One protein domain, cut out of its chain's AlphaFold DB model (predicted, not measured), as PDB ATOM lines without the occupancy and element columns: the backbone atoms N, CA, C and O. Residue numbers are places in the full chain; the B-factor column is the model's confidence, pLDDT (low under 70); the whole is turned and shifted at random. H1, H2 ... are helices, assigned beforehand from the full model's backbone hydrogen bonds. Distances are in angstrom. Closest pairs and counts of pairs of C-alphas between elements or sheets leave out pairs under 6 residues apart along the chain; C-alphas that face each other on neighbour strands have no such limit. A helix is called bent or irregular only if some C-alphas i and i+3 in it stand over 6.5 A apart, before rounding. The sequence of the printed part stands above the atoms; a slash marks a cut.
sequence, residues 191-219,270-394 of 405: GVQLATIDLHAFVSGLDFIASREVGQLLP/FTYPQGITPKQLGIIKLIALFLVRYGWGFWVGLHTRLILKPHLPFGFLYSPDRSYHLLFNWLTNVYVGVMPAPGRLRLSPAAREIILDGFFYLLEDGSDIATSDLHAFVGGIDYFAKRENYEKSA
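This is residues 191 to 219 and 270 to 394 of the 405 residues of an uncharacterized protein of Brassica campestris (UniProt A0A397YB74). A globule of crossed helices is built round H2, which runs through the middle; H5 and residues 371 to 378 of the kinked H7 pack on H2 at large angles. H1 crosses H7 near its kink, H3 and H6 make a crossed pair beside the later part of H2, and little H4 sits by the beginning of H5. The printed part has 154 residues with seven named helices, H1 to H7 in chain order, and no named strand: all helix. It is compact and rounded, with a radius of gyration of the C-alphas of 15.4 A and spans of 41 by 35 by 30 A; residues 210 to 215 stand free.

H1, residues 199 to 210, begins at C-alpha 199 (-64.652, -28.190, 15.405) and is 16.6 A long. After the cut come H2, residues 278 to 294, 24.1 A, beginning at C-alpha 278 (-72.687, -23.856, -2.800), and H3, residues 296 to 308, 18.5 A. H4 is residues 315 to 318, 5.6 A. H5 is residues 322 to 338, 25.1 A, and H6 residues 349 to 361, 18.3 A. H7, residues 371 to 394, spans 30.7 A and ends at C-alpha 394 (-77.757, -50.018, 3.964). H1 and H7 are irregular: C-alphas 202 and 205 are 7.1 A apart, C-alphas 377 and 380 7.4 A. H7 has a kink of 60 degrees near residue 380.

H1, with residues 201 to 206 alone, touches H7, about perpendicular at 82 degrees; the closest C-alphas, of Gly 205 and Phe 377, are 4.5 A apart. H2 touches H5 at a steep tilt of 48 degrees, the same way, closest at the C-alphas of Ala 288 and Thr 332, 5.1 A. H7, with residues 371 to 378 alone, touches H2, only just about perpendicular at 70.0 degrees, closest at the C-alphas of Gly 282 and Leu 374, 5.3 A. With residues 381 to 389 alone H7 touches H5, about perpendicular at 76 degrees, closest at the C-alphas of Val 334 and Ala 385, 5.4 A. H2 and H3 touch only at the corner, and only just, with 3 pairs of C-alphas within 8 A; so do H4 and H5, also with 3. H3 touches H6 at a steep tilt of 60 degrees, closest at the C-alphas of Phe 298 and Arg 352, 6.6 A. H1 and H5, for instance, are apart. Every O i to N i+4 pair is within hydrogen-bond range in H2, H3 and H6; H1 has 6 of 8, H5 11 of 13, H7 18 of 20, and H4 is too short for one.

The C-alphas of Leu 308 and Ala 394, the two farthest apart, are 44.8 A apart. Residues 220 to 269 are not printed, with 36.5 A between C-alphas 219 and 270. Of the links that are printed whole, none is long. The mean pLDDT of the printed part is 76.9, with residues 191 to 197, 212 to 219, 270 to 271, 341 to 346, 364 to 372 and 390 to 394 under 70.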
ATOM      1  N   GLY A 191     -68.389 -28.371  -4.943       54.47
ATOM      2  CA  GLY A 191     -67.256 -27.453  -5.147       54.47
ATOM      3  C   GLY A 191     -66.934 -26.556  -3.944       54.47
ATOM      4  O   GLY A 191     -66.172 -25.600  -4.079       54.47
ATOM      5  N   VAL A 192     -67.494 -26.847  -2.764       54.12
ATOM      6  CA  VAL A 192     -66.960 -26.360  -1.485       54.12
ATOM      7  C   VAL A 192     -65.938 -27.362  -0.993       54.12
ATOM      8  O   VAL A 192     -66.310 -28.449  -0.556       54.12
ATOM      9  N   GLN A 193     -64.663 -26.980  -1.012       54.09
ATOM     10  CA  GLN A 193     -63.673 -27.660  -0.190       54.09
ATOM     11  C   GLN A 193     -64.007 -27.347   1.265       54.09
ATOM     12  O   GLN A 193     -63.829 -26.212   1.717       54.09
ATOM     13  N   LEU A 194     -64.530 -28.329   2.004       54.00
ATOM     14  CA  LEU A 194     -64.498 -28.222   3.454       54.00
ATOM     15  C   LEU A 194     -63.021 -28.250   3.860       54.00
ATOM     16  O   LEU A 194     -62.346 -29.273   3.740       54.00
ATOM     17  N   ALA A 195     -62.512 -27.099   4.301       49.22
ATOM     18  CA  ALA A 195     -61.257 -27.044   5.037       49.22
ATOM     19  C   ALA A 195     -61.343 -27.976   6.260       49.22
ATOM     20  O   ALA A 195     -62.437 -28.391   6.653       49.22
ATOM     21  N   THR A 196     -60.189 -28.286   6.857       57.25
ATOM     22  CA  THR A 196     -60.060 -28.939   8.170       57.25
ATOM     23  C   THR A 196     -61.228 -28.516   9.058       57.25
ATOM     24  O   THR A 196     -61.435 -27.311   9.225       57.25
ATOM     25  N   ILE A 197     -62.034 -29.467   9.547       62.16
ATOM     26  CA  ILE A 197     -63.258 -29.138  10.287       62.16
ATOM     27  C   ILE A 197     -62.848 -28.268  11.477       62.16
ATOM     28  O   ILE A 197     -62.257 -28.767  12.437       62.16
ATOM     29  N   ASP A 198     -63.144 -26.963  11.428       74.69
ATOM     30  CA  ASP A 198     -63.091 -26.146  12.632       74.69
ATOM     31  C   ASP A 198     -64.187 -26.691  13.533       74.69
ATOM     32  O   ASP A 198     -65.379 -26.437  13.343       74.69
ATOM     33  N   LEU A 199     -63.763 -27.500  14.496       80.56
ATOM     34  CA  LEU A 199     -64.652 -28.190  15.405       80.56
ATOM     35  C   LEU A 199     -65.581 -27.207  16.122       80.56
ATOM     36  O   LEU A 199     -66.731 -27.546  16.382       80.56
ATOM     37  N   HIS A 200     -65.123 -25.975  16.374       80.44
ATOM     38  CA  HIS A 200     -65.945 -24.926  16.963       80.44
ATOM     39  C   HIS A 200     -67.031 -24.428  15.998       80.44
ATOM     40  O   HIS A 200     -68.173 -24.222  16.403       80.44
ATOM     41  N   ALA A 201     -66.704 -24.264  14.714       78.31
ATOM     42  CA  ALA A 201     -67.675 -23.910  13.682       78.31
ATOM     43  C   ALA A 201     -68.709 -25.031  13.477       78.31
ATOM     44  O   ALA A 201     -69.906 -24.755  13.420       78.31
ATOM     45  N   PHE A 202     -68.263 -26.290  13.455       83.00
ATOM     46  CA  PHE A 202     -69.113 -27.471  13.278       83.00
ATOM     47  C   PHE A 202     -70.173 -27.624  14.379       83.00
ATOM     48  O   PHE A 202     -71.327 -27.954  14.100       83.00
ATOM     49  N   VAL A 203     -69.794 -27.369  15.638       85.94
ATOM     50  CA  VAL A 203     -70.711 -27.475  16.787       85.94
ATOM     51  C   VAL A 203     -71.604 -26.237  16.963       85.94
ATOM     52  O   VAL A 203     -72.647 -26.336  17.611       85.94
ATOM     53  N   SER A 204     -71.256 -25.099  16.345       80.25
ATOM     54  CA  SER A 204     -71.896 -23.791  16.577       80.25
ATOM     55  C   SER A 204     -73.388 -23.720  16.224       80.25
ATOM     56  O   SER A 204     -74.152 -23.018  16.891       80.25
ATOM     57  N   GLY A 205     -73.852 -24.453  15.208       83.19
ATOM     58  CA  GLY A 205     -75.278 -24.440  14.875       83.19
ATOM     59  C   GLY A 205     -76.129 -25.113  15.939       83.19
ATOM     60  O   GLY A 205     -77.229 -24.653  16.245       83.19
ATOM     61  N   LEU A 206     -75.606 -26.169  16.560       87.06
ATOM     62  CA  LEU A 206     -76.264 -26.822  17.684       87.06
ATOM     63  C   LEU A 206     -76.159 -25.987  18.963       87.06
ATOM     64  O   LEU A 206     -77.143 -25.944  19.698       87.06
ATOM     65  N   ASP A 207     -75.058 -25.258  19.181       86.12
ATOM     66  CA  ASP A 207     -74.956 -24.242  20.244       86.12
ATOM     67  C   ASP A 207     -76.108 -23.231  20.138       86.12
ATOM     68  O   ASP A 207     -76.816 -22.953  21.108       86.12
ATOM     69  N   PHE A 208     -76.356 -22.715  18.929       79.94
ATOM     70  CA  PHE A 208     -77.449 -21.777  18.676       79.94
ATOM     71  C   PHE A 208     -78.824 -22.380  19.007       79.94
ATOM     72  O   PHE A 208     -79.668 -21.714  19.604       79.94
ATOM     73  N   ILE A 209     -79.061 -23.647  18.660       81.31
ATOM     74  CA  ILE A 209     -80.339 -24.322  18.935       81.31
ATOM     75  C   ILE A 209     -80.504 -24.641  20.432       81.31
ATOM     76  O   ILE A 209     -81.628 -24.572  20.942       81.31
ATOM     77  N   ALA A 210     -79.412 -25.002  21.115       80.81
ATOM     78  CA  ALA A 210     -79.386 -25.442  22.510       80.81
ATOM     79  C   ALA A 210     -79.335 -24.282  23.519       80.81
ATOM     80  O   ALA A 210     -79.881 -24.406  24.611       80.81
ATOM     81  N   SER A 211     -78.775 -23.127  23.145       74.44
ATOM     82  CA  SER A 211     -78.662 -21.909  23.979       74.44
ATOM     83  C   SER A 211     -79.997 -21.270  24.399       74.44
ATOM     84  O   SER A 211     -80.037 -20.227  25.052       74.44
ATOM     85  N   ARG A 212     -81.123 -21.885  24.043       62.75
ATOM     86  CA  ARG A 212     -82.452 -21.294  24.102       62.75
ATOM     87  C   ARG A 212     -83.315 -21.942  25.183       62.75
ATOM     88  O   ARG A 212     -84.193 -22.734  24.868       62.75
ATOM     89  N   GLU A 213     -83.050 -21.559  26.435       51.56
ATOM     90  CA  GLU A 213     -84.028 -21.090  27.443       51.56
ATOM     91  C   GLU A 213     -83.583 -21.367  28.895       51.56
ATOM     92  O   GLU A 213     -84.080 -22.270  29.559       51.56
ATOM     93  N   VAL A 214     -82.786 -20.446  29.447       43.06
ATOM     94  CA  VAL A 214     -83.154 -19.803  30.720       43.06
ATOM     95  C   VAL A 214     -83.600 -18.371  30.384       43.06
ATOM     96  O   VAL A 214     -82.871 -17.397  30.513       43.06
ATOM     97  N   GLY A 215     -84.802 -18.251  29.813       40.97
ATOM     98  CA  GLY A 215     -85.583 -17.004  29.765       40.97
ATOM     99  C   GLY A 215     -85.201 -15.873  28.792       40.97
ATOM    100  O   GLY A 215     -86.023 -14.974  28.630       40.97
ATOM    101  N   GLN A 216     -84.038 -15.865  28.127       44.09
ATOM    102  CA  GLN A 216     -83.671 -14.780  27.196       44.09
ATOM    103  C   GLN A 216     -83.031 -15.312  25.911       44.09
ATOM    104  O   GLN A 216     -82.066 -16.066  25.930       44.09
ATOM    105  N   LEU A 217     -83.604 -14.927  24.773       47.56
ATOM    106  CA  LEU A 217     -83.138 -15.302  23.443       47.56
ATOM    107  C   LEU A 217     -81.892 -14.500  23.091       47.56
ATOM    108  O   LEU A 217     -81.995 -13.302  22.838       47.56
ATOM    109  N   LEU A 218     -80.732 -15.150  23.059       47.25
ATOM    110  CA  LEU A 218     -79.524 -14.522  22.545       47.25
ATOM    111  C   LEU A 218     -79.603 -14.370  21.015       47.25
ATOM    112  O   LEU A 218     -79.982 -15.321  20.325       47.25
ATOM    113  N   PRO A 219     -79.245 -13.200  20.455       46.22
ATOM    114  CA  PRO A 219     -79.116 -13.052  19.014       46.22
ATOM    115  C   PRO A 219     -77.940 -13.907  18.498       46.22
ATOM    116  O   PRO A 219     -76.883 -13.933  19.135       46.22
ATOM    117  N   PHE A 270     -80.339 -38.529  -5.415       52.06
ATOM    118  CA  PHE A 270     -79.631 -39.091  -6.576       52.06
ATOM    119  C   PHE A 270     -79.039 -38.070  -7.566       52.06
ATOM    120  O   PHE A 270     -78.130 -38.435  -8.303       52.06
ATOM    121  N   THR A 271     -79.483 -36.809  -7.554       62.28
ATOM    122  CA  THR A 271     -78.779 -35.670  -8.151       62.28
ATOM    123  C   THR A 271     -79.144 -34.357  -7.442       62.28
ATOM    124  O   THR A 271     -80.314 -34.081  -7.170       62.28
ATOM    125  N   TYR A 272     -78.147 -33.511  -7.167       76.56
ATOM    126  CA  TYR A 272     -78.377 -32.103  -6.829       76.56
ATOM    127  C   TYR A 272     -79.064 -31.365  -7.992       76.56
ATOM    128  O   TYR A 272     -78.870 -31.753  -9.149       76.56
ATOM    129  N   PRO A 273     -79.825 -30.282  -7.725       81.94
ATOM    130  CA  PRO A 273     -80.328 -29.414  -8.784       81.94
ATOM    131  C   PRO A 273     -79.200 -28.963  -9.712       81.94
ATOM    132  O   PRO A 273     -78.132 -28.553  -9.253       81.94
ATOM    133  N   GLN A 274     -79.428 -29.028 -11.022       79.62
ATOM    134  CA  GLN A 274     -78.399 -28.658 -11.987       79.62
ATOM    135  C   GLN A 274     -78.048 -27.171 -11.832       79.62
ATOM    136  O   GLN A 274     -78.921 -26.306 -11.887       79.62
ATOM    137  N   GLY A 275     -76.762 -26.874 -11.630       80.38
ATOM    138  CA  GLY A 275     -76.275 -25.503 -11.454       80.38
ATOM    139  C   GLY A 275     -76.550 -24.885 -10.079       80.38
ATOM    140  O   GLY A 275     -76.392 -23.674  -9.939       80.38
ATOM    141  N   ILE A 276     -76.948 -25.678  -9.072       85.38
ATOM    142  CA  ILE A 276     -77.023 -25.184  -7.693       85.38
ATOM    143  C   ILE A 276     -75.650 -24.691  -7.243       85.38
ATOM    144  O   ILE A 276     -74.646 -25.392  -7.373       85.38
ATOM    145  N   THR A 277     -75.598 -23.477  -6.704       86.31
ATOM    146  CA  THR A 277     -74.360 -22.963  -6.123       86.31
ATOM    147  C   THR A 277     -74.197 -23.467  -4.692       86.31
ATOM    148  O   THR A 277     -75.186 -23.651  -3.974       86.31
ATOM    149  N   PRO A 278     -72.958 -23.602  -4.205       83.06
ATOM    150  CA  PRO A 278     -72.687 -23.856  -2.800       83.06
ATOM    151  C   PRO A 278     -73.451 -23.005  -1.791       83.06
ATOM    152  O   PRO A 278     -73.945 -23.509  -0.781       83.06
ATOM    153  N   LYS A 279     -73.555 -21.704  -2.083       83.50
ATOM    154  CA  LYS A 279     -74.258 -20.734  -1.248       83.50
ATOM    155  C   LYS A 279     -75.752 -21.035  -1.226       83.50
ATOM    156  O   LYS A 279     -76.350 -21.041  -0.159       83.50
ATOM    157  N   GLN A 280     -76.351 -21.344  -2.379       86.75
ATOM    158  CA  GLN A 280     -77.752 -21.765  -2.447       86.75
ATOM    159  C   GLN A 280     -77.985 -23.040  -1.636       86.75
ATOM    160  O   GLN A 280     -78.930 -23.088  -0.856       86.75
ATOM    161  N   LEU A 281     -77.105 -24.037  -1.752       86.81
ATOM    162  CA  LEU A 281     -77.208 -25.270  -0.975       86.81
ATOM    163  C   LEU A 281     -77.131 -25.010   0.537       86.81
ATOM    164  O   LEU A 281     -77.993 -25.486   1.274       86.81
ATOM    165  N   GLY A 282     -76.165 -24.202   0.990       85.94
ATOM    166  CA  GLY A 282     -76.046 -23.804   2.396       85.94
ATOM    167  C   GLY A 282     -77.308 -23.099   2.907       85.94
ATOM    168  O   GLY A 282     -77.817 -23.428   3.977       85.94
ATOM    169  N   ILE A 283     -77.888 -22.201   2.101       87.81
ATOM    170  CA  ILE A 283     -79.152 -21.531   2.430       87.81
ATOM    171  C   ILE A 283     -80.316 -22.538   2.503       87.81
ATOM    172  O   ILE A 283     -81.113 -22.468   3.435       87.81
ATOM    173  N   ILE A 284     -80.427 -23.490   1.566       90.00
ATOM    174  CA  ILE A 284     -81.487 -24.517   1.584       90.00
ATOM    175  C   ILE A 284     -81.390 -25.370   2.851       90.00
ATOM    176  O   ILE A 284     -82.410 -25.574   3.513       90.00
ATOM    177  N   LYS A 285     -80.184 -25.834   3.212       90.62
ATOM    178  CA  LYS A 285     -79.950 -26.583   4.457       90.62
ATOM    179  C   LYS A 285     -80.359 -25.764   5.678       90.62
ATOM    180  O   LYS A 285     -81.098 -26.261   6.525       90.62
ATOM    181  N   LEU A 286     -79.956 -24.494   5.738       90.62
ATOM    182  CA  LEU A 286     -80.300 -23.606   6.848       90.62
ATOM    183  C   LEU A 286     -81.819 -23.405   6.973       90.62
ATOM    184  O   LEU A 286     -82.368 -23.497   8.070       90.62
ATOM    185  N   ILE A 287     -82.523 -23.187   5.857       91.81
ATOM    186  CA  ILE A 287     -83.988 -23.052   5.856       91.81
ATOM    187  C   ILE A 287     -84.648 -24.353   6.312       91.81
ATOM    188  O   ILE A 287     -85.575 -24.304   7.119       91.81
ATOM    189  N   ALA A 288     -84.190 -25.506   5.817       92.50
ATOM    190  CA  ALA A 288     -84.726 -26.805   6.213       92.50
ATOM    191  C   ALA A 288     -84.549 -27.028   7.722       92.50
ATOM    192  O   ALA A 288     -85.503 -27.405   8.402       92.50
ATOM    193  N   LEU A 289     -83.366 -26.714   8.259       91.44
ATOM    194  CA  LEU A 289     -83.063 -26.797   9.687       91.44
ATOM    195  C   LEU A 289     -84.016 -25.921  10.514       91.44
ATOM    196  O   LEU A 289     -84.660 -26.408  11.446       91.44
ATOM    197  N   PHE A 290     -84.164 -24.643  10.149       90.12
ATOM    198  CA  PHE A 290     -85.039 -23.713  10.870       90.12
ATOM    199  C   PHE A 290     -86.517 -24.094  10.748       90.12
ATOM    200  O   PHE A 290     -87.257 -23.982  11.728       90.12
ATOM    201  N   LEU A 291     -86.956 -24.585   9.585       90.81
ATOM    202  CA  LEU A 291     -88.318 -25.078   9.394       90.81
ATOM    203  C   LEU A 291     -88.613 -26.263  10.317       90.81
ATOM    204  O   LEU A 291     -89.654 -26.273  10.970       90.81
ATOM    205  N   VAL A 292     -87.712 -27.245  10.391       89.62
ATOM    206  CA  VAL A 292     -87.911 -28.427  11.240       89.62
ATOM    207  C   VAL A 292     -87.955 -28.040  12.718       89.62
ATOM    208  O   VAL A 292     -88.830 -28.511  13.446       89.62
ATOM    209  N   ARG A 293     -87.073 -27.136  13.162       86.31
ATOM    210  CA  ARG A 293     -87.000 -26.724  14.571       86.31
ATOM    211  C   ARG A 293     -88.144 -25.801  14.998       86.31
ATOM    212  O   ARG A 293     -88.700 -25.977  16.081       86.31
ATOM    213  N   TYR A 294     -88.476 -24.798  14.186       85.50
ATOM    214  CA  TYR A 294     -89.384 -23.704  14.563       85.50
ATOM    215  C   TYR A 294     -90.765 -23.787  13.897       85.50
ATOM    216  O   TYR A 294     -91.689 -23.054  14.265       85.50
ATOM    217  N   GLY A 295     -90.931 -24.713  12.955       87.50
ATOM    218  CA  GLY A 295     -92.203 -25.055  12.340       87.50
ATOM    219  C   GLY A 295     -92.750 -23.995  11.385       87.50
ATOM    220  O   GLY A 295     -92.077 -23.064  10.943       87.50
ATOM    221  N   TRP A 296     -94.041 -24.136  11.084       87.50
ATOM    222  CA  TRP A 296     -94.728 -23.337  10.067       87.50
ATOM    223  C   TRP A 296     -94.751 -21.829  10.360       87.50
ATOM    224  O   TRP A 296     -94.812 -21.015   9.443       87.50
ATOM    225  N   GLY A 297     -94.673 -21.435  11.636       86.06
ATOM    226  CA  GLY A 297     -94.613 -20.023  12.019       86.06
ATOM    227  C   GLY A 297     -93.380 -19.311  11.454       86.06
ATOM    228  O   GLY A 297     -93.503 -18.192  10.963       86.06
ATOM    229  N   PHE A 298     -92.224 -19.981  11.470       89.44
ATOM    230  CA  PHE A 298     -91.006 -19.486  10.825       89.44
ATOM    231  C   PHE A 298     -91.185 -19.401   9.304       89.44
ATOM    232  O   PHE A 298     -90.893 -18.363   8.719       89.44
ATOM    233  N   TRP A 299     -91.734 -20.448   8.679       90.00
ATOM    234  CA  TRP A 299     -91.961 -20.494   7.229       90.00
ATOM    235  C   TRP A 299     -92.784 -19.307   6.721       90.00
ATOM    236  O   TRP A 299     -92.388 -18.614   5.785       90.00
ATOM    237  N   VAL A 300     -93.914 -19.027   7.379       89.81
ATOM    238  CA  VAL A 300     -94.785 -17.897   7.028       89.81
ATOM    239  C   VAL A 300     -94.046 -16.566   7.180       89.81
ATOM    240  O   VAL A 300     -94.151 -15.704   6.306       89.81
ATOM    241  N   GLY A 301     -93.275 -16.397   8.257       90.38
ATOM    242  CA  GLY A 301     -92.478 -15.192   8.484       90.38
ATOM    243  C   GLY A 301     -91.385 -14.987   7.434       90.38
ATOM    244  O   GLY A 301     -91.248 -13.886   6.899       90.38
ATOM    245  N   LEU A 302     -90.670 -16.058   7.072       90.44
ATOM    246  CA  LEU A 302     -89.668 -16.056   6.006       90.44
ATOM    247  C   LEU A 302     -90.294 -15.607   4.683       90.44
ATOM    248  O   LEU A 302     -89.851 -14.621   4.100       90.44
ATOM    249  N   HIS A 303     -91.371 -16.266   4.246       88.38
ATOM    250  CA  HIS A 303     -92.065 -15.910   3.007       88.38
ATOM    251  C   HIS A 303     -92.579 -14.467   3.012       88.38
ATOM    252  O   HIS A 303     -92.427 -13.763   2.016       88.38
ATOM    253  N   THR A 304     -93.127 -14.001   4.136       90.06
ATOM    254  CA  THR A 304     -93.588 -12.613   4.277       90.06
ATOM    255  C   THR A 304     -92.438 -11.628   4.057       90.06
ATOM    256  O   THR A 304     -92.583 -10.681   3.286       90.06
ATOM    257  N   ARG A 305     -91.266 -11.868   4.663       87.75
ATOM    258  CA  ARG A 305     -90.084 -11.015   4.462       87.75
ATOM    259  C   ARG A 305     -89.551 -11.083   3.032       87.75
ATOM    260  O   ARG A 305     -89.188 -10.043   2.496       87.75
ATOM    261  N   LEU A 306     -89.556 -12.254   2.393       86.31
ATOM    262  CA  LEU A 306     -89.127 -12.403   0.995       86.31
ATOM    263  C   LEU A 306     -90.047 -11.664   0.012       86.31
ATOM    264  O   LEU A 306     -89.560 -11.083  -0.953       86.31
ATOM    265  N   ILE A 307     -91.358 -11.632   0.274       84.94
ATOM    266  CA  ILE A 307     -92.316 -10.839  -0.515       84.94
ATOM    267  C   ILE A 307     -92.031  -9.338  -0.363       84.94
ATOM    268  O   ILE A 307     -92.080  -8.598  -1.343       84.94
ATOM    269  N   LEU A 308     -91.719  -8.886   0.856       84.75
ATOM    270  CA  LEU A 308     -91.423  -7.477   1.143       84.75
ATOM    271  C   LEU A 308     -90.020  -7.044   0.677       84.75
ATOM    272  O   LEU A 308     -89.810  -5.868   0.388       84.75
ATOM    273  N   LYS A 309     -89.068  -7.979   0.581       80.81
ATOM    274  CA  LYS A 309     -87.685  -7.761   0.133       80.81
ATOM    275  C   LYS A 309     -87.359  -8.624  -1.109       80.81
ATOM    276  O   LYS A 309     -86.551  -9.549  -1.021       80.81
ATOM    277  N   PRO A 310     -87.918  -8.309  -2.292       70.25
ATOM    278  CA  PRO A 310     -87.760  -9.135  -3.497       70.25
ATOM    279  C   PRO A 310     -86.334  -9.152  -4.078       70.25
ATOM    280  O   PRO A 310     -86.042  -9.957  -4.953       70.25
ATOM    281  N   HIS A 311     -85.445  -8.269  -3.613       71.75
ATOM    282  CA  HIS A 311     -84.047  -8.190  -4.053       71.75
ATOM    283  C   HIS A 311     -83.134  -9.235  -3.391       71.75
ATOM    284  O   HIS A 311     -81.974  -9.363  -3.777       71.75
ATOM    285  N   LEU A 312     -83.621  -9.963  -2.382       72.25
ATOM    286  CA  LEU A 312     -82.828 -10.986  -1.710       72.25
ATOM    287  C   LEU A 312     -82.621 -12.217  -2.617       72.25
ATOM    288  O   LEU A 312     -83.527 -12.585  -3.370       72.25
ATOM    289  N   PRO A 313     -81.475 -12.919  -2.522       71.62
ATOM    290  CA  PRO A 313     -81.078 -13.974  -3.460       71.62
ATOM    291  C   PRO A 313     -81.804 -15.321  -3.242       71.62
ATOM    292  O   PRO A 313     -81.204 -16.380  -3.379       71.62
ATOM    293  N   PHE A 314     -83.103 -15.308  -2.927       77.94
ATOM    294  CA  PHE A 314     -83.926 -16.499  -2.657       77.94
ATOM    295  C   PHE A 314     -84.776 -16.952  -3.847       77.94
ATOM    296  O   PHE A 314     -85.642 -17.811  -3.692       77.94
ATOM    297  N   GLY A 315     -84.545 -16.402  -5.044       72.69
ATOM    298  CA  GLY A 315     -85.304 -16.765  -6.247       72.69
ATOM    299  C   GLY A 315     -85.308 -18.272  -6.535       72.69
ATOM    300  O   GLY A 315     -86.300 -18.799  -7.027       72.69
ATOM    301  N   PHE A 316     -84.250 -18.985  -6.133       76.75
ATOM    302  CA  PHE A 316     -84.145 -20.439  -6.272       76.75
ATOM    303  C   PHE A 316     -85.188 -21.220  -5.444       76.75
ATOM    304  O   PHE A 316     -85.562 -22.317  -5.845       76.75
ATOM    305  N   LEU A 317     -85.707 -20.672  -4.333       77.25
ATOM    306  CA  LEU A 317     -86.773 -21.315  -3.540       77.25
ATOM    307  C   LEU A 317     -88.100 -21.410  -4.299       77.25
ATOM    308  O   LEU A 317     -88.930 -22.263  -3.988       77.25
ATOM    309  N   TYR A 318     -88.296 -20.523  -5.272       79.06
ATOM    310  CA  TYR A 318     -89.479 -20.463  -6.130       79.06
ATOM    311  C   TYR A 318     -89.157 -20.913  -7.557       79.06
ATOM    312  O   TYR A 318     -89.899 -20.597  -8.490       79.06
ATOM    313  N   SER A 319     -88.035 -21.615  -7.736       78.50
ATOM    314  CA  SER A 319     -87.643 -22.150  -9.032       78.50
ATOM    315  C   SER A 319     -88.734 -23.088  -9.561       78.50
ATOM    316  O   SER A 319     -89.231 -23.930  -8.813       78.50
ATOM    317  N   PRO A 320     -89.100 -23.006 -10.853       77.94
ATOM    318  CA  PRO A 320     -89.992 -23.989 -11.466       77.94
ATOM    319  C   PRO A 320     -89.351 -25.385 -11.556       77.94
ATOM    320  O   PRO A 320     -90.054 -26.366 -11.812       77.94
ATOM    321  N   ASP A 321     -88.032 -25.491 -11.354       82.38
ATOM    322  CA  ASP A 321     -87.329 -26.765 -11.285       82.38
ATOM    323  C   ASP A 321     -87.687 -27.524  -9.996       82.38
ATOM    324  O   ASP A 321     -87.355 -27.127  -8.875       82.38
ATOM    325  N   ARG A 322     -88.341 -28.677 -10.174       82.75
ATOM    326  CA  ARG A 322     -88.778 -29.553  -9.081       82.75
ATOM    327  C   ARG A 322     -87.621 -30.099  -8.246       82.75
ATOM    328  O   ARG A 322     -87.865 -30.494  -7.107       82.75
ATOM    329  N   SER A 323     -86.396 -30.131  -8.769       84.31
ATOM    330  CA  SER A 323     -85.229 -30.660  -8.057       84.31
ATOM    331  C   SER A 323     -84.930 -29.892  -6.758       84.31
ATOM    332  O   SER A 323     -84.628 -30.517  -5.742       84.31
ATOM    333  N   TYR A 324     -85.123 -28.566  -6.731       85.50
ATOM    334  CA  TYR A 324     -84.954 -27.737  -5.528       85.50
ATOM    335  C   TYR A 324     -85.966 -28.105  -4.439       85.50
ATOM    336  O   TYR A 324     -85.610 -28.255  -3.270       85.50
ATOM    337  N   HIS A 325     -87.228 -28.309  -4.825       84.69
ATOM    338  CA  HIS A 325     -88.277 -28.744  -3.903       84.69
ATOM    339  C   HIS A 325     -88.040 -30.167  -3.387       84.69
ATOM    340  O   HIS A 325     -88.291 -30.441  -2.215       84.69
ATOM    341  N   LEU A 326     -87.544 -31.072  -4.237       85.81
ATOM    342  CA  LEU A 326     -87.189 -32.434  -3.836       85.81
ATOM    343  C   LEU A 326     -86.027 -32.439  -2.841       85.81
ATOM    344  O   LEU A 326     -86.129 -33.107  -1.815       85.81
ATOM    345  N   LEU A 327     -84.977 -31.653  -3.101       87.06
ATOM    346  CA  LEU A 327     -83.855 -31.474  -2.181       87.06
ATOM    347  C   LEU A 327     -84.329 -30.926  -0.829       87.06
ATOM    348  O   LEU A 327     -83.993 -31.482   0.213       87.06
ATOM    349  N   PHE A 328     -85.153 -29.877  -0.840       89.19
ATOM    350  CA  PHE A 328     -85.693 -29.279   0.380       89.19
ATOM    351  C   PHE A 328     -86.559 -30.258   1.191       89.19
ATOM    352  O   PHE A 328     -86.387 -30.405   2.402       89.19
ATOM    353  N   ASN A 329     -87.465 -30.977   0.526       88.06
ATOM    354  CA  ASN A 329     -88.308 -31.987   1.169       88.06
ATOM    355  C   ASN A 329     -87.481 -33.160   1.711       88.06
ATOM    356  O   ASN A 329     -87.773 -33.688   2.780       88.06
ATOM    357  N   TRP A 330     -86.435 -33.568   0.998       88.12
ATOM    358  CA  TRP A 330     -85.524 -34.597   1.478       88.12
ATOM    359  C   TRP A 330     -84.765 -34.134   2.730       88.12
ATOM    360  O   TRP A 330     -84.798 -34.838   3.738       88.12
ATOM    361  N   LEU A 331     -84.181 -32.928   2.708       90.44
ATOM    362  CA  LEU A 331     -83.462 -32.341   3.848       90.44
ATOM    363  C   LEU A 331     -84.355 -32.227   5.087       90.44
ATOM    364  O   LEU A 331     -83.979 -32.651   6.176       90.44
ATOM    365  N   THR A 332     -85.570 -31.704   4.920       89.94
ATOM    366  CA  THR A 332     -86.533 -31.602   6.026       89.94
ATOM    367  C   THR A 332     -86.887 -32.975   6.601       89.94
ATOM    368  O   THR A 332     -86.903 -33.130   7.820       89.94
ATOM    369  N   ASN A 333     -87.081 -33.997   5.760       87.38
ATOM    370  CA  ASN A 333     -87.355 -35.362   6.216       87.38
ATOM    371  C   ASN A 333     -86.197 -35.968   7.024       87.38
ATOM    372  O   ASN A 333     -86.447 -36.594   8.056       87.38
ATOM    373  N   VAL A 334     -84.943 -35.797   6.588       87.50
ATOM    374  CA  VAL A 334     -83.790 -36.341   7.329       87.50
ATOM    375  C   VAL A 334     -83.534 -35.565   8.624       87.50
ATOM    376  O   VAL A 334     -83.274 -36.176   9.658       87.50
ATOM    377  N   TYR A 335     -83.714 -34.242   8.620       91.06
ATOM    378  CA  TYR A 335     -83.531 -33.395   9.804       91.06
ATOM    379  C   TYR A 335     -84.590 -33.636  10.890       91.06
ATOM    380  O   TYR A 335     -84.267 -33.565  12.075       91.06
ATOM    381  N   VAL A 336     -85.825 -34.005  10.523       88.69
ATOM    382  CA  VAL A 336     -86.861 -34.439  11.487       88.69
ATOM    383  C   VAL A 336     -86.441 -35.695  12.265       88.69
ATOM    384  O   VAL A 336     -86.912 -35.903  13.378       88.69
ATOM    385  N   GLY A 337     -85.554 -36.532  11.717       86.12
ATOM    386  CA  GLY A 337     -85.030 -37.707  12.424       86.12
ATOM    387  C   GLY A 337     -84.028 -37.376  13.536       86.12
ATOM    388  O   GLY A 337     -83.877 -38.162  14.470       86.12
ATOM    389  N   VAL A 338     -83.373 -36.217  13.441       89.69
ATOM    390  CA  VAL A 338     -82.281 -35.792  14.332       89.69
ATOM    391  C   VAL A 338     -82.750 -34.765  15.357       89.69
ATOM    392  O   VAL A 338     -82.207 -34.699  16.456       89.69
ATOM    393  N   MET A 339     -83.750 -33.954  15.017       86.88
ATOM    394  CA  MET A 339     -84.260 -32.889  15.877       86.88
ATOM    395  C   MET A 339     -85.630 -33.242  16.466       86.88
ATOM    396  O   MET A 339     -86.458 -33.853  15.789       86.88
ATOM    397  N   PRO A 340     -85.924 -32.816  17.707       78.69
ATOM    398  CA  PRO A 340     -87.214 -33.072  18.327       78.69
ATOM    399  C   PRO A 340     -88.324 -32.329  17.574       78.69
ATOM    400  O   PRO A 340     -88.152 -31.188  17.139       78.69
ATOM    401  N   ALA A 341     -89.486 -32.977  17.451       65.38
ATOM    402  CA  ALA A 341     -90.596 -32.479  16.645       65.38
ATOM    403  C   ALA A 341     -91.067 -31.062  17.057       65.38
ATOM    404  O   ALA A 341     -91.107 -30.742  18.257       65.38
ATOM    405  N   PRO A 342     -91.517 -30.233  16.088       55.47
ATOM    406  CA  PRO A 342     -92.059 -28.897  16.330       55.47
ATOM    407  C   PRO A 342     -93.406 -28.991  17.062       55.47
ATOM    408  O   PRO A 342     -94.485 -29.008  16.478       55.47
ATOM    409  N   GLY A 343     -93.330 -29.109  18.383       50.56
ATOM    410  CA  GLY A 343     -94.478 -29.227  19.284       50.56
ATOM    411  C   GLY A 343     -94.132 -28.978  20.751       50.56
ATOM    412  O   GLY A 343     -95.022 -28.675  21.542       50.56
ATOM    413  N   ARG A 344     -92.841 -29.030  21.113       51.88
ATOM    414  CA  ARG A 344     -92.359 -28.631  22.445       51.88
ATOM    415  C   ARG A 344     -92.215 -27.114  22.621       51.88
ATOM    416  O   ARG A 344     -92.301 -26.638  23.743       51.88
ATOM    417  N   LEU A 345     -92.052 -26.350  21.536       60.03
ATOM    418  CA  LEU A 345     -91.797 -24.905  21.590       60.03
ATOM    419  C   LEU A 345     -93.032 -24.107  21.142       60.03
ATOM    420  O   LEU A 345     -93.241 -23.861  19.953       60.03
ATOM    421  N   ARG A 346     -93.869 -23.666  22.090       65.75
ATOM    422  CA  ARG A 346     -94.909 -22.658  21.815       65.75
ATOM    423  C   ARG A 346     -94.282 -21.266  21.814       65.75
ATOM    424  O   ARG A 346     -94.267 -20.576  22.826       65.75
ATOM    425  N   LEU A 347     -93.778 -20.853  20.656       73.81
ATOM    426  CA  LEU A 347     -93.129 -19.552  20.498       73.81
ATOM    427  C   LEU A 347     -94.143 -18.401  20.497       73.81
ATOM    428  O   LEU A 347     -95.097 -18.412  19.705       73.81
ATOM    429  N   SER A 348     -93.881 -17.387  21.326       81.06
ATOM    430  CA  SER A 348     -94.577 -16.095  21.292       81.06
ATOM    431  C   SER A 348     -94.295 -15.345  19.978       81.06
ATOM    432  O   SER A 348     -93.296 -15.634  19.314       81.06
ATOM    433  N   PRO A 349     -95.128 -14.365  19.583       81.38
ATOM    434  CA  PRO A 349     -94.859 -13.544  18.401       81.38
ATOM    435  C   PRO A 349     -93.476 -12.874  18.433       81.38
ATOM    436  O   PRO A 349     -92.740 -12.962  17.459       81.38
ATOM    437  N   ALA A 350     -93.078 -12.313  19.581       82.25
ATOM    438  CA  ALA A 350     -91.752 -11.717  19.758       82.25
ATOM    439  C   ALA A 350     -90.620 -12.743  19.573       82.25
ATOM    440  O   ALA A 350     -89.630 -12.472  18.902       82.25
ATOM    441  N   ALA A 351     -90.792 -13.959  20.103       78.69
ATOM    442  CA  ALA A 351     -89.810 -15.027  19.948       78.69
ATOM    443  C   ALA A 351     -89.653 -15.491  18.490       78.69
ATOM    444  O   ALA A 351     -88.564 -15.925  18.111       78.69
ATOM    445  N   ARG A 352     -90.723 -15.415  17.684       82.38
ATOM    446  CA  ARG A 352     -90.690 -15.712  16.242       82.38
ATOM    447  C   ARG A 352     -89.953 -14.634  15.458       82.38
ATOM    448  O   ARG A 352     -89.156 -14.989  14.600       82.38
ATOM    449  N   GLU A 353     -90.164 -13.358  15.781       84.12
ATOM    450  CA  GLU A 353     -89.408 -12.269  15.150       84.12
ATOM    451  C   GLU A 353     -87.915 -12.381  15.450       84.12
ATOM    452  O   GLU A 353     -87.116 -12.327  14.527       84.12
ATOM    453  N   ILE A 354     -87.535 -12.694  16.693       82.12
ATOM    454  CA  ILE A 354     -86.124 -12.916  17.048       82.12
ATOM    455  C   ILE A 354     -85.521 -14.105  16.277       82.12
ATOM    456  O   ILE A 354     -84.365 -14.047  15.866       82.12
ATOM    457  N   ILE A 355     -86.286 -15.181  16.037       82.69
ATOM    458  CA  ILE A 355     -85.835 -16.298  15.180       82.69
ATOM    459  C   ILE A 355     -85.592 -15.829  13.756       82.69
ATOM    460  O   ILE A 355     -84.593 -16.211  13.154       82.69
ATOM    461  N   LEU A 356     -86.525 -15.055  13.206       86.00
ATOM    462  CA  LEU A 356     -86.433 -14.565  11.838       86.00
ATOM    463  C   LEU A 356     -85.264 -13.596  11.693       86.00
ATOM    464  O   LEU A 356     -84.471 -13.758  10.776       86.00
ATOM    465  N   ASP A 357     -85.106 -12.649  12.613       83.38
ATOM    466  CA  ASP A 357     -83.951 -11.748  12.654       83.38
ATOM    467  C   ASP A 357     -82.654 -12.528  12.781       83.38
ATOM    468  O   ASP A 357     -81.706 -12.253  12.056       83.38
ATOM    469  N   GLY A 358     -82.631 -13.556  13.626       79.88
ATOM    470  CA  GLY A 358     -81.473 -14.418  13.759       79.88
ATOM    471  C   GLY A 358     -81.140 -15.201  12.487       79.88
ATOM    472  O   GLY A 358     -79.980 -15.285  12.098       79.88
ATOM    473  N   PHE A 359     -82.156 -15.729  11.802       86.12
ATOM    474  CA  PHE A 359     -82.001 -16.387  10.506       86.12
ATOM    475  C   PHE A 359     -81.438 -15.426   9.459       86.12
ATOM    476  O   PHE A 359     -80.477 -15.762   8.775       86.12
ATOM    477  N   PHE A 360     -82.004 -14.221   9.350       82.00
ATOM    478  CA  PHE A 360     -81.513 -13.218   8.412       82.00
ATOM    479  C   PHE A 360     -80.136 -12.701   8.801       82.00
ATOM    480  O   PHE A 360     -79.348 -12.461   7.909       82.00
ATOM    481  N   TYR A 361     -79.786 -12.621  10.082       78.19
ATOM    482  CA  TYR A 361     -78.434 -12.278  10.514       78.19
ATOM    483  C   TYR A 361     -77.397 -13.307  10.036       78.19
ATOM    484  O   TYR A 361     -76.336 -12.930   9.554       78.19
ATOM    485  N   LEU A 362     -77.723 -14.606  10.079       76.94
ATOM    486  CA  LEU A 362     -76.878 -15.671   9.511       76.94
ATOM    487  C   LEU A 362     -76.730 -15.579   7.977       76.94
ATOM    488  O   LEU A 362     -76.004 -16.371   7.384       76.94
ATOM    489  N   LEU A 363     -77.430 -14.647   7.326       77.19
ATOM    490  CA  LEU A 363     -77.438 -14.435   5.878       77.19
ATOM    491  C   LEU A 363     -77.015 -13.013   5.467       77.19
ATOM    492  O   LEU A 363     -76.513 -12.830   4.359       77.19
ATOM    493  N   GLU A 364     -77.254 -12.023   6.330       65.31
ATOM    494  CA  GLU A 364     -77.102 -10.575   6.154       65.31
ATOM    495  C   GLU A 364     -76.027 -10.039   7.119       65.31
ATOM    496  O   GLU A 364     -76.286  -9.143   7.921       65.31
ATOM    497  N   ASP A 365     -74.792 -10.523   6.988       46.12
ATOM    498  CA  ASP A 365     -73.678  -9.582   7.046       46.12
ATOM    499  C   ASP A 365     -73.251  -9.318   5.604       46.12
ATOM    500  O   ASP A 365     -72.873 -10.228   4.868       46.12
ATOM    501  N   GLY A 366     -73.387  -8.066   5.174       46.00
ATOM    502  CA  GLY A 366     -73.082  -7.594   3.821       46.00
ATOM    503  C   GLY A 366     -71.604  -7.697   3.423       46.00
ATOM    504  O   GLY A 366     -71.224  -7.134   2.403       46.00
ATOM    505  N   SER A 367     -70.784  -8.410   4.195       42.12
ATOM    506  CA  SER A 367     -69.519  -8.995   3.766       42.12
ATOM    507  C   SER A 367     -69.659 -10.512   3.833       42.12
ATOM    508  O   SER A 367     -69.927 -11.031   4.917       42.12
ATOM    509  N   ASP A 368     -69.495 -11.185   2.694       48.66
ATOM    510  CA  ASP A 368     -69.287 -12.630   2.542       48.66
ATOM    511  C   ASP A 368     -69.279 -13.424   3.859       48.66
ATOM    512  O   ASP A 368     -68.227 -13.712   4.425       48.66
ATOM    513  N   ILE A 369     -70.457 -13.819   4.359       54.69
ATOM    514  CA  ILE A 369     -70.500 -15.049   5.150       54.69
ATOM    515  C   ILE A 369     -69.967 -16.099   4.193       54.69
ATOM    516  O   ILE A 369     -70.571 -16.344   3.137       54.69
ATOM    517  N   ALA A 370     -68.783 -16.618   4.510       61.38
ATOM    518  CA  ALA A 370     -68.129 -17.557   3.639       61.38
ATOM    519  C   ALA A 370     -69.103 -18.719   3.471       61.38
ATOM    520  O   ALA A 370     -69.755 -19.159   4.415       61.38
ATOM    521  N   THR A 371     -69.269 -19.197   2.246       66.56
ATOM    522  CA  THR A 371     -70.101 -20.371   1.975       66.56
ATOM    523  C   THR A 371     -69.780 -21.516   2.951       66.56
ATOM    524  O   THR A 371     -70.688 -22.215   3.398       66.56
ATOM    525  N   SER A 372     -68.508 -21.651   3.340       64.88
ATOM    526  CA  SER A 372     -68.030 -22.555   4.387       64.88
ATOM    527  C   SER A 372     -68.720 -22.363   5.740       64.88
ATOM    528  O   SER A 372     -69.021 -23.357   6.386       64.88
ATOM    529  N   ASP A 373     -69.036 -21.137   6.154       74.19
ATOM    530  CA  ASP A 373     -69.659 -20.835   7.447       74.19
ATOM    531  C   ASP A 373     -71.106 -21.337   7.508       74.19
ATOM    532  O   ASP A 373     -71.527 -21.883   8.524       74.19
ATOM    533  N   LEU A 374     -71.863 -21.216   6.408       79.38
ATOM    534  CA  LEU A 374     -73.228 -21.753   6.328       79.38
ATOM    535  C   LEU A 374     -73.233 -23.279   6.432       79.38
ATOM    536  O   LEU A 374     -74.055 -23.848   7.150       79.38
ATOM    537  N   HIS A 375     -72.317 -23.937   5.716       81.75
ATOM    538  CA  HIS A 375     -72.179 -25.395   5.747       81.75
ATOM    539  C   HIS A 375     -71.633 -25.892   7.087       81.75
ATOM    540  O   HIS A 375     -72.129 -26.894   7.595       81.75
ATOM    541  N   ALA A 376     -70.689 -25.174   7.696       79.75
ATOM    542  CA  ALA A 376     -70.176 -25.489   9.025       79.75
ATOM    543  C   ALA A 376     -71.263 -25.335  10.096       79.75
ATOM    544  O   ALA A 376     -71.424 -26.228  10.924       79.75
ATOM    545  N   PHE A 377     -72.073 -24.272  10.025       83.06
ATOM    546  CA  PHE A 377     -73.176 -24.040  10.957       83.06
ATOM    547  C   PHE A 377     -74.184 -25.195  10.950       83.06
ATOM    548  O   PHE A 377     -74.588 -25.680  12.001       83.06
ATOM    549  N   VAL A 378     -74.585 -25.685   9.776       86.44
ATOM    550  CA  VAL A 378     -75.493 -26.845   9.693       86.44
ATOM    551  C   VAL A 378     -74.769 -28.186   9.873       86.44
ATOM    552  O   VAL A 378     -75.437 -29.209  10.018       86.44
ATOM    553  N   GLY A 379     -73.433 -28.192   9.899       84.44
ATOM    554  CA  GLY A 379     -72.576 -29.373   9.790       84.44
ATOM    555  C   GLY A 379     -72.862 -30.457  10.823       84.44
ATOM    556  O   GLY A 379     -73.004 -31.618  10.446       84.44
ATOM    557  N   GLY A 380     -73.039 -30.095  12.099       86.88
ATOM    558  CA  GLY A 380     -73.376 -31.059  13.154       86.88
ATOM    559  C   GLY A 380     -74.687 -31.811  12.904       86.88
ATOM    560  O   GLY A 380     -74.740 -33.039  12.981       86.88
ATOM    561  N   ILE A 381     -75.749 -31.085  12.543       89.88
ATOM    562  CA  ILE A 381     -77.051 -31.683  12.207       89.88
ATOM    563  C   ILE A 381     -76.960 -32.495  10.915       89.88
ATOM    564  O   ILE A 381     -77.499 -33.601  10.840       89.88
ATOM    565  N   ASP A 382     -76.264 -31.960   9.916       87.81
ATOM    566  CA  ASP A 382     -76.082 -32.588   8.613       87.81
ATOM    567  C   ASP A 382     -75.343 -33.926   8.736       87.81
ATOM    568  O   ASP A 382     -75.771 -34.926   8.165       87.81
ATOM    569  N   TYR A 383     -74.299 -33.976   9.567       87.44
ATOM    570  CA  TYR A 383     -73.553 -35.189   9.883       87.44
ATOM    571  C   TYR A 383     -74.451 -36.275  10.491       87.44
ATOM    572  O   TYR A 383     -74.498 -37.398   9.981       87.44
ATOM    573  N   PHE A 384     -75.205 -35.951  11.548       88.62
ATOM    574  CA  PHE A 384     -76.104 -36.922  12.181       88.62
ATOM    575  C   PHE A 384     -77.185 -37.412  11.210       88.62
ATOM    576  O   PHE A 384     -77.443 -38.614  11.120       88.62
ATOM    577  N   ALA A 385     -77.762 -36.503  10.421       87.75
ATOM    578  CA  ALA A 385     -78.803 -36.830   9.454       87.75
ATOM    579  C   ALA A 385     -78.291 -37.758   8.340       87.75
ATOM    580  O   ALA A 385     -78.939 -38.762   8.026       87.75
ATOM    581  N   LYS A 386     -77.111 -37.458   7.778       80.19
ATOM    582  CA  LYS A 386     -76.443 -38.279   6.754       80.19
ATOM    583  C   LYS A 386     -76.168 -39.683   7.269       80.19
ATOM    584  O   LYS A 386     -76.522 -40.663   6.614       80.19
ATOM    585  N   ARG A 387     -75.587 -39.776   8.464       78.62
ATOM    586  CA  ARG A 387     -75.212 -41.045   9.084       78.62
ATOM    587  C   ARG A 387     -76.413 -41.968   9.292       78.62
ATOM    588  O   ARG A 387     -76.377 -43.136   8.920       78.62
ATOM    589  N   GLU A 388     -77.505 -41.443   9.831       77.81
ATOM    590  CA  GLU A 388     -78.716 -42.237  10.060       77.81
ATOM    591  C   GLU A 388     -79.426 -42.630   8.771       77.81
ATOM    592  O   GLU A 388     -80.038 -43.697   8.686       77.81
ATOM    593  N   ASN A 389     -79.386 -41.759   7.763       74.81
ATOM    594  CA  ASN A 389     -79.938 -42.081   6.460       74.81
ATOM    595  C   ASN A 389     -79.128 -43.188   5.766       74.81
ATOM    596  O   ASN A 389     -79.721 -44.078   5.153       74.81
ATOM    597  N   TYR A 390     -77.800 -43.182   5.909       68.50
ATOM    598  CA  TYR A 390     -76.939 -44.269   5.444       68.50
ATOM    599  C   TYR A 390     -77.285 -45.595   6.117       68.50
ATOM    600  O   TYR A 390     -77.549 -46.575   5.424       68.50
ATOM    601  N   GLU A 391     -77.386 -45.617   7.449       64.25
ATOM    602  CA  GLU A 391     -77.780 -46.823   8.186       64.25
ATOM    603  C   GLU A 391     -79.138 -47.360   7.712       64.25
ATOM    604  O   GLU A 391     -79.289 -48.559   7.503       64.25
ATOM    605  N   LYS A 392     -80.122 -46.485   7.466       66.06
ATOM    606  CA  LYS A 392     -81.432 -46.883   6.915       66.06
ATOM    607  C   LYS A 392     -81.334 -47.436   5.493       66.06
ATOM    608  O   LYS A 392     -82.050 -48.379   5.166       66.06
ATOM    609  N   SER A 393     -80.474 -46.859   4.659       62.22
ATOM    610  CA  SER A 393     -80.327 -47.233   3.247       62.22
ATOM    611  C   SER A 393     -79.549 -48.542   3.081       62.22
ATOM    612  O   SER A 393     -79.939 -49.380   2.274       62.22
ATOM    613  N   ALA A 394     -78.523 -48.771   3.906       57.91
ATOM    614  CA  ALA A 394     -77.757 -50.018   3.964       57.91
ATOM    615  C   ALA A 394     -78.595 -51.230   4.422       57.91
ATOM    616  O   ALA A 394     -78.225 -52.377   4.172       57.91
TER     617      ALA A 394